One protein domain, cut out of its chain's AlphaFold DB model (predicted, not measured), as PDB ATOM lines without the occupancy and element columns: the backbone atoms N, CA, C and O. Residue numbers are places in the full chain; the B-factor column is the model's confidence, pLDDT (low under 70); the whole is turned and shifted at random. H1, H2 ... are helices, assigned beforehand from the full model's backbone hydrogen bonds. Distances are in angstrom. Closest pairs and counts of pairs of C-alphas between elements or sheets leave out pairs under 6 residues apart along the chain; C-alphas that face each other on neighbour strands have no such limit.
ATOM      1  N   LEU A 388     190.145 184.159 252.478       74.18
ATOM      2  CA  LEU A 388     190.219 182.699 252.329       74.18
ATOM      3  C   LEU A 388     191.114 182.039 253.393       74.18
ATOM      4  O   LEU A 388     190.893 180.896 253.778       74.18
ATOM      5  N   ASN A 389     192.099 182.777 253.901       83.39
ATOM      6  CA  ASN A 389     193.064 182.342 254.913       83.39
ATOM      7  C   ASN A 389     192.530 182.375 256.358       83.39
ATOM      8  O   ASN A 389     193.235 181.953 257.274       83.39
ATOM      9  N   GLN A 390     191.309 182.862 256.588       85.33
ATOM     10  CA  GLN A 390     190.712 182.904 257.921       85.33
ATOM     11  C   GLN A 390     189.801 181.702 258.157       85.33
ATOM     12  O   GLN A 390     188.860 181.457 257.403       85.33
ATOM     13  N   GLY A 391     190.051 180.989 259.255       87.28
ATOM     14  CA  GLY A 391     189.212 179.877 259.672       87.28
ATOM     15  C   GLY A 391     187.846 180.351 260.146       87.28
ATOM     16  O   GLY A 391     187.764 181.167 261.066       87.28
ATOM     17  N   ARG A 392     186.777 179.822 259.547       89.09
ATOM     18  CA  ARG A 392     185.392 180.157 259.893       89.09
ATOM     19  C   ARG A 392     184.519 178.917 259.974       89.09
ATOM     20  O   ARG A 392     184.701 177.972 259.212       89.09
ATOM     21  N   GLY A 393     183.563 178.968 260.891       88.85
ATOM     22  CA  GLY A 393     182.608 177.897 261.112       88.85
ATOM     23  C   GLY A 393     183.233 176.627 261.689       88.85
ATOM     24  O   GLY A 393     184.408 176.565 262.073       88.85
ATOM     25  N   SER A 394     182.406 175.593 261.716       87.34
ATOM     26  CA  SER A 394     182.740 174.241 262.141       87.34
ATOM     27  C   SER A 394     182.104 173.253 261.172       87.34
ATOM     28  O   SER A 394     181.132 173.579 260.490       87.34
ATOM     29  N   ILE A 395     182.616 172.026 261.147       84.01
ATOM     30  CA  ILE A 395     182.087 170.941 260.315       84.01
ATOM     31  C   ILE A 395     180.582 170.699 260.538       84.01
ATOM     32  O   ILE A 395     179.870 170.369 259.597       84.01
ATOM     33  N   ASP A 396     180.081 170.937 261.754       86.56
ATOM     34  CA  ASP A 396     178.663 170.780 262.113       86.56
ATOM     35  C   ASP A 396     177.744 171.810 261.419       86.56
ATOM     36  O   ASP A 396     176.531 171.614 261.363       86.56
ATOM     37  N   GLN A 397     178.300 172.921 260.923       87.82
ATOM     38  CA  GLN A 397     177.547 173.996 260.267       87.82
ATOM     39  C   GLN A 397     177.446 173.792 258.748       87.82
ATOM     40  O   GLN A 397     176.735 174.551 258.095       87.82
ATOM     41  N   VAL A 398     178.138 172.790 258.189       87.45
ATOM     42  CA  VAL A 398     178.150 172.518 256.747       87.45
ATOM     43  C   VAL A 398     176.788 171.981 256.312       87.45
ATOM     44  O   VAL A 398     176.453 170.816 256.522       87.45
ATOM     45  N   THR A 399     176.002 172.848 255.687       87.96
ATOM     46  CA  THR A 399     174.772 172.537 254.947       87.96
ATOM     47  C   THR A 399     174.994 172.717 253.444       87.96
ATOM     48  O   THR A 399     175.940 173.393 253.044       87.96
ATOM     49  N   ASP A 400     174.104 172.161 252.616       87.55
ATOM     50  CA  ASP A 400     174.133 172.295 251.146       87.55
ATOM     51  C   ASP A 400     174.186 173.772 250.702       87.55
ATOM     52  O   ASP A 400     174.967 174.144 249.836       87.55
ATOM     53  N   GLU A 401     173.458 174.645 251.409       87.18
ATOM     54  CA  GLU A 401     173.471 176.097 251.180       87.18
ATOM     55  C   GLU A 401     174.820 176.743 251.528       87.18
ATOM     56  O   GLU A 401     175.262 177.663 250.848       87.18
ATOM     57  N   THR A 402     175.487 176.291 252.595       86.58
ATOM     58  CA  THR A 402     176.778 176.867 253.014       86.58
ATOM     59  C   THR A 402     177.972 176.279 252.272       86.58
ATOM     60  O   THR A 402     179.001 176.947 252.198       86.58
ATOM     61  N   ALA A 403     177.855 175.065 251.724       82.23
ATOM     62  CA  ALA A 403     178.949 174.345 251.076       82.23
ATOM     63  C   ALA A 403     179.463 175.054 249.813       82.23
ATOM     64  O   ALA A 403     180.655 174.986 249.516       82.23
ATOM     65  N   GLU A 404     178.584 175.768 249.103       81.51
ATOM     66  CA  GLU A 404     178.939 176.596 247.943       81.51
ATOM     67  C   GLU A 404     179.449 177.998 248.336       81.51
ATOM     68  O   GLU A 404     179.947 178.747 247.495       81.51
ATOM     69  N   THR A 405     179.355 178.367 249.618       84.91
ATOM     70  CA  THR A 405     179.729 179.695 250.130       84.91
ATOM     71  C   THR A 405     181.049 179.667 250.903       84.91
ATOM     72  O   THR A 405     181.451 178.655 251.466       84.91
ATOM     73  N   GLN A 406     181.702 180.824 251.041       82.16
ATOM     74  CA  GLN A 406     182.931 180.976 251.842       82.16
ATOM     75  C   GLN A 406     182.661 181.209 253.347       82.16
ATOM     76  O   GLN A 406     183.525 181.722 254.076       82.16
ATOM     77  N   GLN A 407     181.453 180.875 253.820       84.79
ATOM     78  CA  GLN A 407     181.049 181.031 255.223       84.79
ATOM     79  C   GLN A 407     181.773 180.043 256.142       84.79
ATOM     80  O   GLN A 407     182.119 180.397 257.268       84.79
ATOM     81  N   ILE A 408     182.049 178.833 255.649       88.12
ATOM     82  CA  ILE A 408     182.813 177.807 256.360       88.12
ATOM     83  C   ILE A 408     184.128 177.621 255.617       88.12
ATOM     84  O   ILE A 408     184.142 177.283 254.437       88.12
ATOM     85  N   SER A 409     185.239 177.874 256.297       88.37
ATOM     86  CA  SER A 409     186.572 177.781 255.704       88.37
ATOM     87  C   SER A 409     187.562 177.214 256.709       88.37
ATOM     88  O   SER A 409     187.576 177.607 257.879       88.37
ATOM     89  N   ALA A 410     188.413 176.301 256.244       88.63
ATOM     90  CA  ALA A 410     189.550 175.818 257.008       88.63
ATOM     91  C   ALA A 410     190.765 176.730 256.747       88.63
ATOM     92  O   ALA A 410     191.138 176.926 255.591       88.63
ATOM     93  N   PRO A 411     191.421 177.258 257.794       89.64
ATOM     94  CA  PRO A 411     192.620 178.072 257.634       89.64
ATOM     95  C   PRO A 411     193.814 177.221 257.165       89.64
ATOM     96  O   PRO A 411     193.772 175.988 257.262       89.64
ATOM     97  N   PRO A 412     194.903 177.843 256.679       87.43
ATOM     98  CA  PRO A 412     195.970 177.141 255.967       87.43
ATOM     99  C   PRO A 412     196.631 175.979 256.723       87.43
ATOM    100  O   PRO A 412     196.879 174.938 256.116       87.43
ATOM    101  N   LEU A 413     196.894 176.092 258.034       88.92
ATOM    102  CA  LEU A 413     197.538 174.993 258.778       88.92
ATOM    103  C   LEU A 413     196.593 173.811 258.977       88.92
ATOM    104  O   LEU A 413     197.003 172.663 258.821       88.92
ATOM    105  N   VAL A 414     195.328 174.085 259.295       89.78
ATOM    106  CA  VAL A 414     194.297 173.048 259.426       89.78
ATOM    107  C   VAL A 414     194.050 172.371 258.076       89.78
ATOM    108  O   VAL A 414     193.992 171.146 258.012       89.78
ATOM    109  N   SER A 415     193.984 173.151 256.992       88.75
ATOM    110  CA  SER A 415     193.904 172.652 255.613       88.75
ATOM    111  C   SER A 415     195.070 171.713 255.279       88.75
ATOM    112  O   SER A 415     194.846 170.588 254.829       88.75
ATOM    113  N   ARG A 416     196.308 172.115 255.597       85.78
ATOM    114  CA  ARG A 416     197.511 171.287 255.413       85.78
ATOM    115  C   ARG A 416     197.487 170.020 256.263       85.78
ATOM    116  O   ARG A 416     197.854 168.947 255.796       85.78
ATOM    117  N   LEU A 417     197.046 170.112 257.515       86.15
ATOM    118  CA  LEU A 417     196.911 168.933 258.365       86.15
ATOM    119  C   LEU A 417     195.882 167.959 257.778       86.15
ATOM    120  O   LEU A 417     196.135 166.757 257.721       86.15
ATOM    121  N   TYR A 418     194.751 168.462 257.279       84.07
ATOM    122  CA  TYR A 418     193.764 167.633 256.593       84.07
ATOM    123  C   TYR A 418     194.300 167.027 255.296       84.07
ATOM    124  O   TYR A 418     193.990 165.870 255.023       84.07
ATOM    125  N   SER A 419     195.114 167.747 254.516       81.45
ATOM    126  CA  SER A 419     195.725 167.178 253.311       81.45
ATOM    127  C   SER A 419     196.707 166.056 253.641       81.45
ATOM    128  O   SER A 419     196.739 165.072 252.915       81.45
ATOM    129  N   LEU A 420     197.445 166.154 254.752       78.44
ATOM    130  CA  LEU A 420     198.322 165.077 255.231       78.44
ATOM    131  C   LEU A 420     197.549 163.853 255.738       78.44
ATOM    132  O   LEU A 420     198.033 162.731 255.636       78.44
ATOM    133  N   ALA A 489     186.939 168.202 271.328       66.69
ATOM    134  CA  ALA A 489     186.342 169.467 271.684       66.69
ATOM    135  C   ALA A 489     185.852 170.090 270.372       66.69
ATOM    136  O   ALA A 489     186.610 170.149 269.402       66.69
ATOM    137  N   LYS A 490     184.566 170.456 270.329       75.19
ATOM    138  CA  LYS A 490     183.926 171.084 269.171       75.19
ATOM    139  C   LYS A 490     184.500 172.488 269.004       75.19
ATOM    140  O   LYS A 490     183.906 173.460 269.454       75.19
ATOM    141  N   LEU A 491     185.719 172.564 268.484       83.83
ATOM    142  CA  LEU A 491     186.384 173.816 268.172       83.83
ATOM    143  C   LEU A 491     186.005 174.206 266.750       83.83
ATOM    144  O   LEU A 491     186.044 173.383 265.836       83.83
ATOM    145  N   GLU A 492     185.688 175.482 266.581       88.96
ATOM    146  CA  GLU A 492     185.575 176.102 265.264       88.96
ATOM    147  C   GLU A 492     186.941 176.050 264.553       88.96
ATOM    148  O   GLU A 492     187.993 176.031 265.205       88.96
ATOM    149  N   HIS A 493     186.962 176.075 263.219       90.44
ATOM    150  CA  HIS A 493     188.194 175.948 262.431       90.44
ATOM    151  C   HIS A 493     189.261 176.991 262.800       90.44
ATOM    152  O   HIS A 493     190.444 176.660 262.860       90.44
ATOM    153  N   GLY A 494     188.859 178.224 263.128       89.87
ATOM    154  CA  GLY A 494     189.782 179.253 263.621       89.87
ATOM    155  C   GLY A 494     190.389 178.932 264.995       89.87
ATOM    156  O   GLY A 494     191.564 179.189 265.231       89.87
ATOM    157  N   GLN A 495     189.627 178.308 265.900       91.13
ATOM    158  CA  GLN A 495     190.142 177.887 267.211       91.13
ATOM    159  C   GLN A 495     191.075 176.679 267.088       91.13
ATOM    160  O   GLN A 495     192.061 176.582 267.821       91.13
ATOM    161  N   LEU A 496     190.765 175.756 266.170       89.72
ATOM    162  CA  LEU A 496     191.634 174.626 265.846       89.72
ATOM    163  C   LEU A 496     192.989 175.100 265.318       89.72
ATOM    164  O   LEU A 496     194.007 174.542 265.715       89.72
ATOM    165  N   ASP A 497     193.008 176.141 264.489       90.65
ATOM    166  CA  ASP A 497     194.235 176.739 263.953       90.65
ATOM    167  C   ASP A 497     195.105 177.365 265.039       90.65
ATOM    168  O   ASP A 497     196.295 177.072 265.126       90.65
ATOM    169  N   GLU A 498     194.511 178.156 265.934       91.22
ATOM    170  CA  GLU A 498     195.241 178.751 267.058       91.22
ATOM    171  C   GLU A 498     195.789 177.693 268.019       91.22
ATOM    172  O   GLU A 498     196.927 177.798 268.496       91.22
ATOM    173  N   ARG A 499     195.019 176.624 268.257       90.97
ATOM    174  CA  ARG A 499     195.503 175.470 269.014       90.97
ATOM    175  C   ARG A 499     196.653 174.778 268.286       90.97
ATOM    176  O   ARG A 499     197.665 174.495 268.915       90.97
ATOM    177  N   LEU A 500     196.529 174.538 266.983       90.67
ATOM    178  CA  LEU A 500     197.570 173.908 266.174       90.67
ATOM    179  C   LEU A 500     198.858 174.740 266.172       90.67
ATOM    180  O   LEU A 500     199.932 174.187 266.379       90.67
ATOM    181  N   LYS A 501     198.766 176.067 266.046       91.72
ATOM    182  CA  LYS A 501     199.913 176.974 266.204       91.72
ATOM    183  C   LYS A 501     200.550 176.850 267.588       91.72
ATOM    184  O   LYS A 501     201.772 176.835 267.691       91.72
ATOM    185  N   ALA A 502     199.752 176.756 268.655       91.61
ATOM    186  CA  ALA A 502     200.272 176.580 270.012       91.61
ATOM    187  C   ALA A 502     201.010 175.242 270.186       91.61
ATOM    188  O   ALA A 502     202.090 175.226 270.773       91.61
ATOM    189  N   GLU A 503     200.478 174.154 269.627       91.99
ATOM    190  CA  GLU A 503     201.144 172.844 269.628       91.99
ATOM    191  C   GLU A 503     202.437 172.873 268.794       91.99
ATOM    192  O   GLU A 503     203.478 172.404 269.244       91.99
ATOM    193  N   LEU A 504     202.423 173.492 267.608       91.19
ATOM    194  CA  LEU A 504     203.610 173.636 266.754       91.19
ATOM    195  C   LEU A 504     204.701 174.508 267.403       91.19
ATOM    196  O   LEU A 504     205.886 174.215 267.247       91.19
ATOM    197  N   ARG A 505     204.320 175.533 268.180       92.67
ATOM    198  CA  ARG A 505     205.248 176.294 269.036       92.67
ATOM    199  C   ARG A 505     205.820 175.434 270.159       92.67
ATOM    200  O   ARG A 505     207.020 175.473 270.400       92.67
ATOM    201  N   TYR A 506     204.986 174.632 270.817       91.27
ATOM    202  CA  TYR A 506     205.428 173.736 271.887       91.27
ATOM    203  C   TYR A 506     206.423 172.670 271.392       91.27
ATOM    204  O   TYR A 506     207.396 172.372 272.079       91.27
ATOM    205  N   VAL A 507     206.218 172.136 270.183       92.53
ATOM    206  CA  VAL A 507     207.151 171.200 269.523       92.53
ATOM    207  C   VAL A 507     208.439 171.898 269.050       92.53
ATOM    208  O   VAL A 507     209.446 171.233 268.813       92.53
ATOM    209  N   GLY A 508     208.437 173.230 268.945       89.38
ATOM    210  CA  GLY A 508     209.574 174.025 268.478       89.38
ATOM    211  C   GLY A 508     209.668 174.158 266.956       89.38
ATOM    212  O   GLY A 508     210.717 174.544 266.451       89.38
ATOM    213  N   LEU A 509     208.594 173.841 266.221       88.46
ATOM    214  CA  LEU A 509     208.511 174.077 264.773       88.46
ATOM    215  C   LEU A 509     208.192 175.542 264.447       88.46
ATOM    216  O   LEU A 509     208.640 176.043 263.422       88.46
ATOM    217  N   PHE A 510     207.448 176.226 265.322       86.58
ATOM    218  CA  PHE A 510     207.264 177.677 265.275       86.58
ATOM    219  C   PHE A 510     208.035 178.361 266.402       86.58
ATOM    220  O   PHE A 510     208.076 177.866 267.532       86.58
ATOM    221  N   GLY A 511     208.578 179.545 266.118       86.62
ATOM    222  CA  GLY A 511     209.085 180.438 267.156       86.62
ATOM    223  C   GLY A 511     207.962 180.952 268.065       86.62
ATOM    224  O   GLY A 511     206.802 181.038 267.665       86.62
ATOM    225  N   GLN A 512     208.294 181.349 269.299       82.94
ATOM    226  CA  GLN A 512     207.298 181.808 270.281       82.94
ATOM    227  C   GLN A 512     206.460 183.006 269.786       82.94
ATOM    228  O   GLN A 512     205.285 183.109 270.132       82.94
ATOM    229  N   ASN A 513     207.062 183.873 268.966       82.23
ATOM    230  CA  ASN A 513     206.440 185.063 268.378       82.23
ATOM    231  C   ASN A 513     206.227 184.937 266.862       82.23
ATOM    232  O   ASN A 513     205.905 185.927 266.211       82.23
ATOM    233  N   ASP A 514     206.448 183.750 266.298       83.68
ATOM    234  CA  ASP A 514     206.312 183.538 264.865       83.68
ATOM    235  C   ASP A 514     204.830 183.364 264.513       83.68
ATOM    236  O   ASP A 514     204.127 182.525 265.093       83.68
ATOM    237  N   ASN A 515     204.343 184.205 263.605       82.87
ATOM    238  CA  ASN A 515     202.986 184.131 263.088       82.87
ATOM    239  C   ASN A 515     203.051 184.212 261.560       82.87
ATOM    240  O   ASN A 515     203.462 185.250 261.036       82.87
ATOM    241  N   PRO A 516     202.668 183.145 260.842       82.43
ATOM    242  CA  PRO A 516     202.757 183.122 259.390       82.43
ATOM    243  C   PRO A 516     201.892 184.219 258.751       82.43
ATOM    244  O   PRO A 516     200.678 184.271 258.953       82.43
ATOM    245  N   ASP A 517     202.521 185.075 257.941       82.89
ATOM    246  CA  ASP A 517     201.837 186.059 257.096       82.89
ATOM    247  C   ASP A 517     201.294 185.367 255.837       82.89
ATOM    248  O   ASP A 517     201.967 185.264 254.809       82.89
ATOM    249  N   TYR A 518     200.063 184.860 255.924       83.60
ATOM    250  CA  TYR A 518     199.401 184.209 254.792       83.60
ATOM    251  C   TYR A 518     199.050 185.179 253.654       83.60
ATOM    252  O   TYR A 518     198.939 184.732 252.513       83.60
ATOM    253  N   ASP A 519     198.899 186.481 253.935       81.76
ATOM    254  CA  ASP A 519     198.569 187.503 252.928       81.76
ATOM    255  C   ASP A 519     199.783 187.863 252.061       81.76
ATOM    256  O   ASP A 519     199.635 188.355 250.944       81.76
ATOM    257  N   ALA A 520     201.003 187.607 252.543       81.01
ATOM    258  CA  ALA A 520     202.200 187.737 251.718       81.01
ATOM    259  C   ALA A 520     202.314 186.636 250.650       81.01
ATOM    260  O   ALA A 520     203.098 186.793 249.716       81.01
ATOM    261  N   HIS A 521     201.535 185.551 250.775       77.89
ATOM    262  CA  HIS A 521     201.543 184.397 249.870       77.89
ATOM    263  C   HIS A 521     202.922 183.765 249.682       77.89
ATOM    264  O   HIS A 521     203.234 183.188 248.652       77.89
ATOM    265  N   TYR A 522     203.742 183.807 250.729       83.79
ATOM    266  CA  TYR A 522     205.048 183.163 250.728       83.79
ATOM    267  C   TYR A 522     204.988 181.640 250.681       83.79
ATOM    268  O   TYR A 522     206.038 181.026 250.587       83.79
ATOM    269  N   ASP A 523     203.806 181.041 250.773       79.76
ATOM    270  CA  ASP A 523     203.575 179.607 250.948       79.76
ATOM    271  C   ASP A 523     202.554 179.068 249.927       79.76
ATOM    272  O   ASP A 523     201.756 178.185 250.236       79.76
ATOM    273  N   ASP A 524     202.528 179.663 248.730       84.47
ATOM    274  CA  ASP A 524     201.785 179.155 247.576       84.47
ATOM    275  C   ASP A 524     202.694 178.366 246.607       84.47
ATOM    276  O   ASP A 524     203.913 178.271 246.780       84.47
TER     277      ASP A 524
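AT A GLANCE: This is residues 388 to 420 and 489 to 524 of the 681 residues of an uncharacterized protein of Paracoccidioides lutzii (strain ATCC MYA-826 / Pb01) (UniProt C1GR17). The longest helix, H3, and the shorter H2 make an L-like corner near their beginnings, while a loop with the tiny H1 reaches away from them, residues 400 to 405 sticking out. Past H3, residues 508 to 524 fold back without a named element. The printed part has 69 residues, with H1, H2 and H3 in that order and no named strand; its class is all helix, though only 28 residues are in named elements, under half. It is only just compact, close to loose, with a radius of gyration of the C-alphas of 13.0 A and spans of 39 by 30 by 21 A.

HOW THE PARTS SIT: H3, residues 493 to 507, and H2, residues 412 to 420, touch; their closest C-alphas, of Asp 497 and Val 414, are 5.8 A apart. Their lines are about perpendicular, at 78 degrees. H1, residues 400 to 403, is apart from both. In H2 and H3 every O i to N i+4 pair is within hydrogen-bond range; H1 is too short for such a pair.

IN THESE COORDINATES: H3 is 20.8 A long, from C-alpha 493 at (188.194, 175.948, 262.431) to C-alpha 507 at (207.151, 171.200, 269.523). H2 measures 12.3 A and H1 5.2 A.

THE WHOLE: The C-alphas farthest apart, of Glu 401 and Gly 508, are 40.1 A apart. Residues 421 to 488 are not printed; C-alphas 420 and 489 are 20.8 A apart across this cut. H1 to H2 is a short link. Only residue 489 has pLDDT under 70.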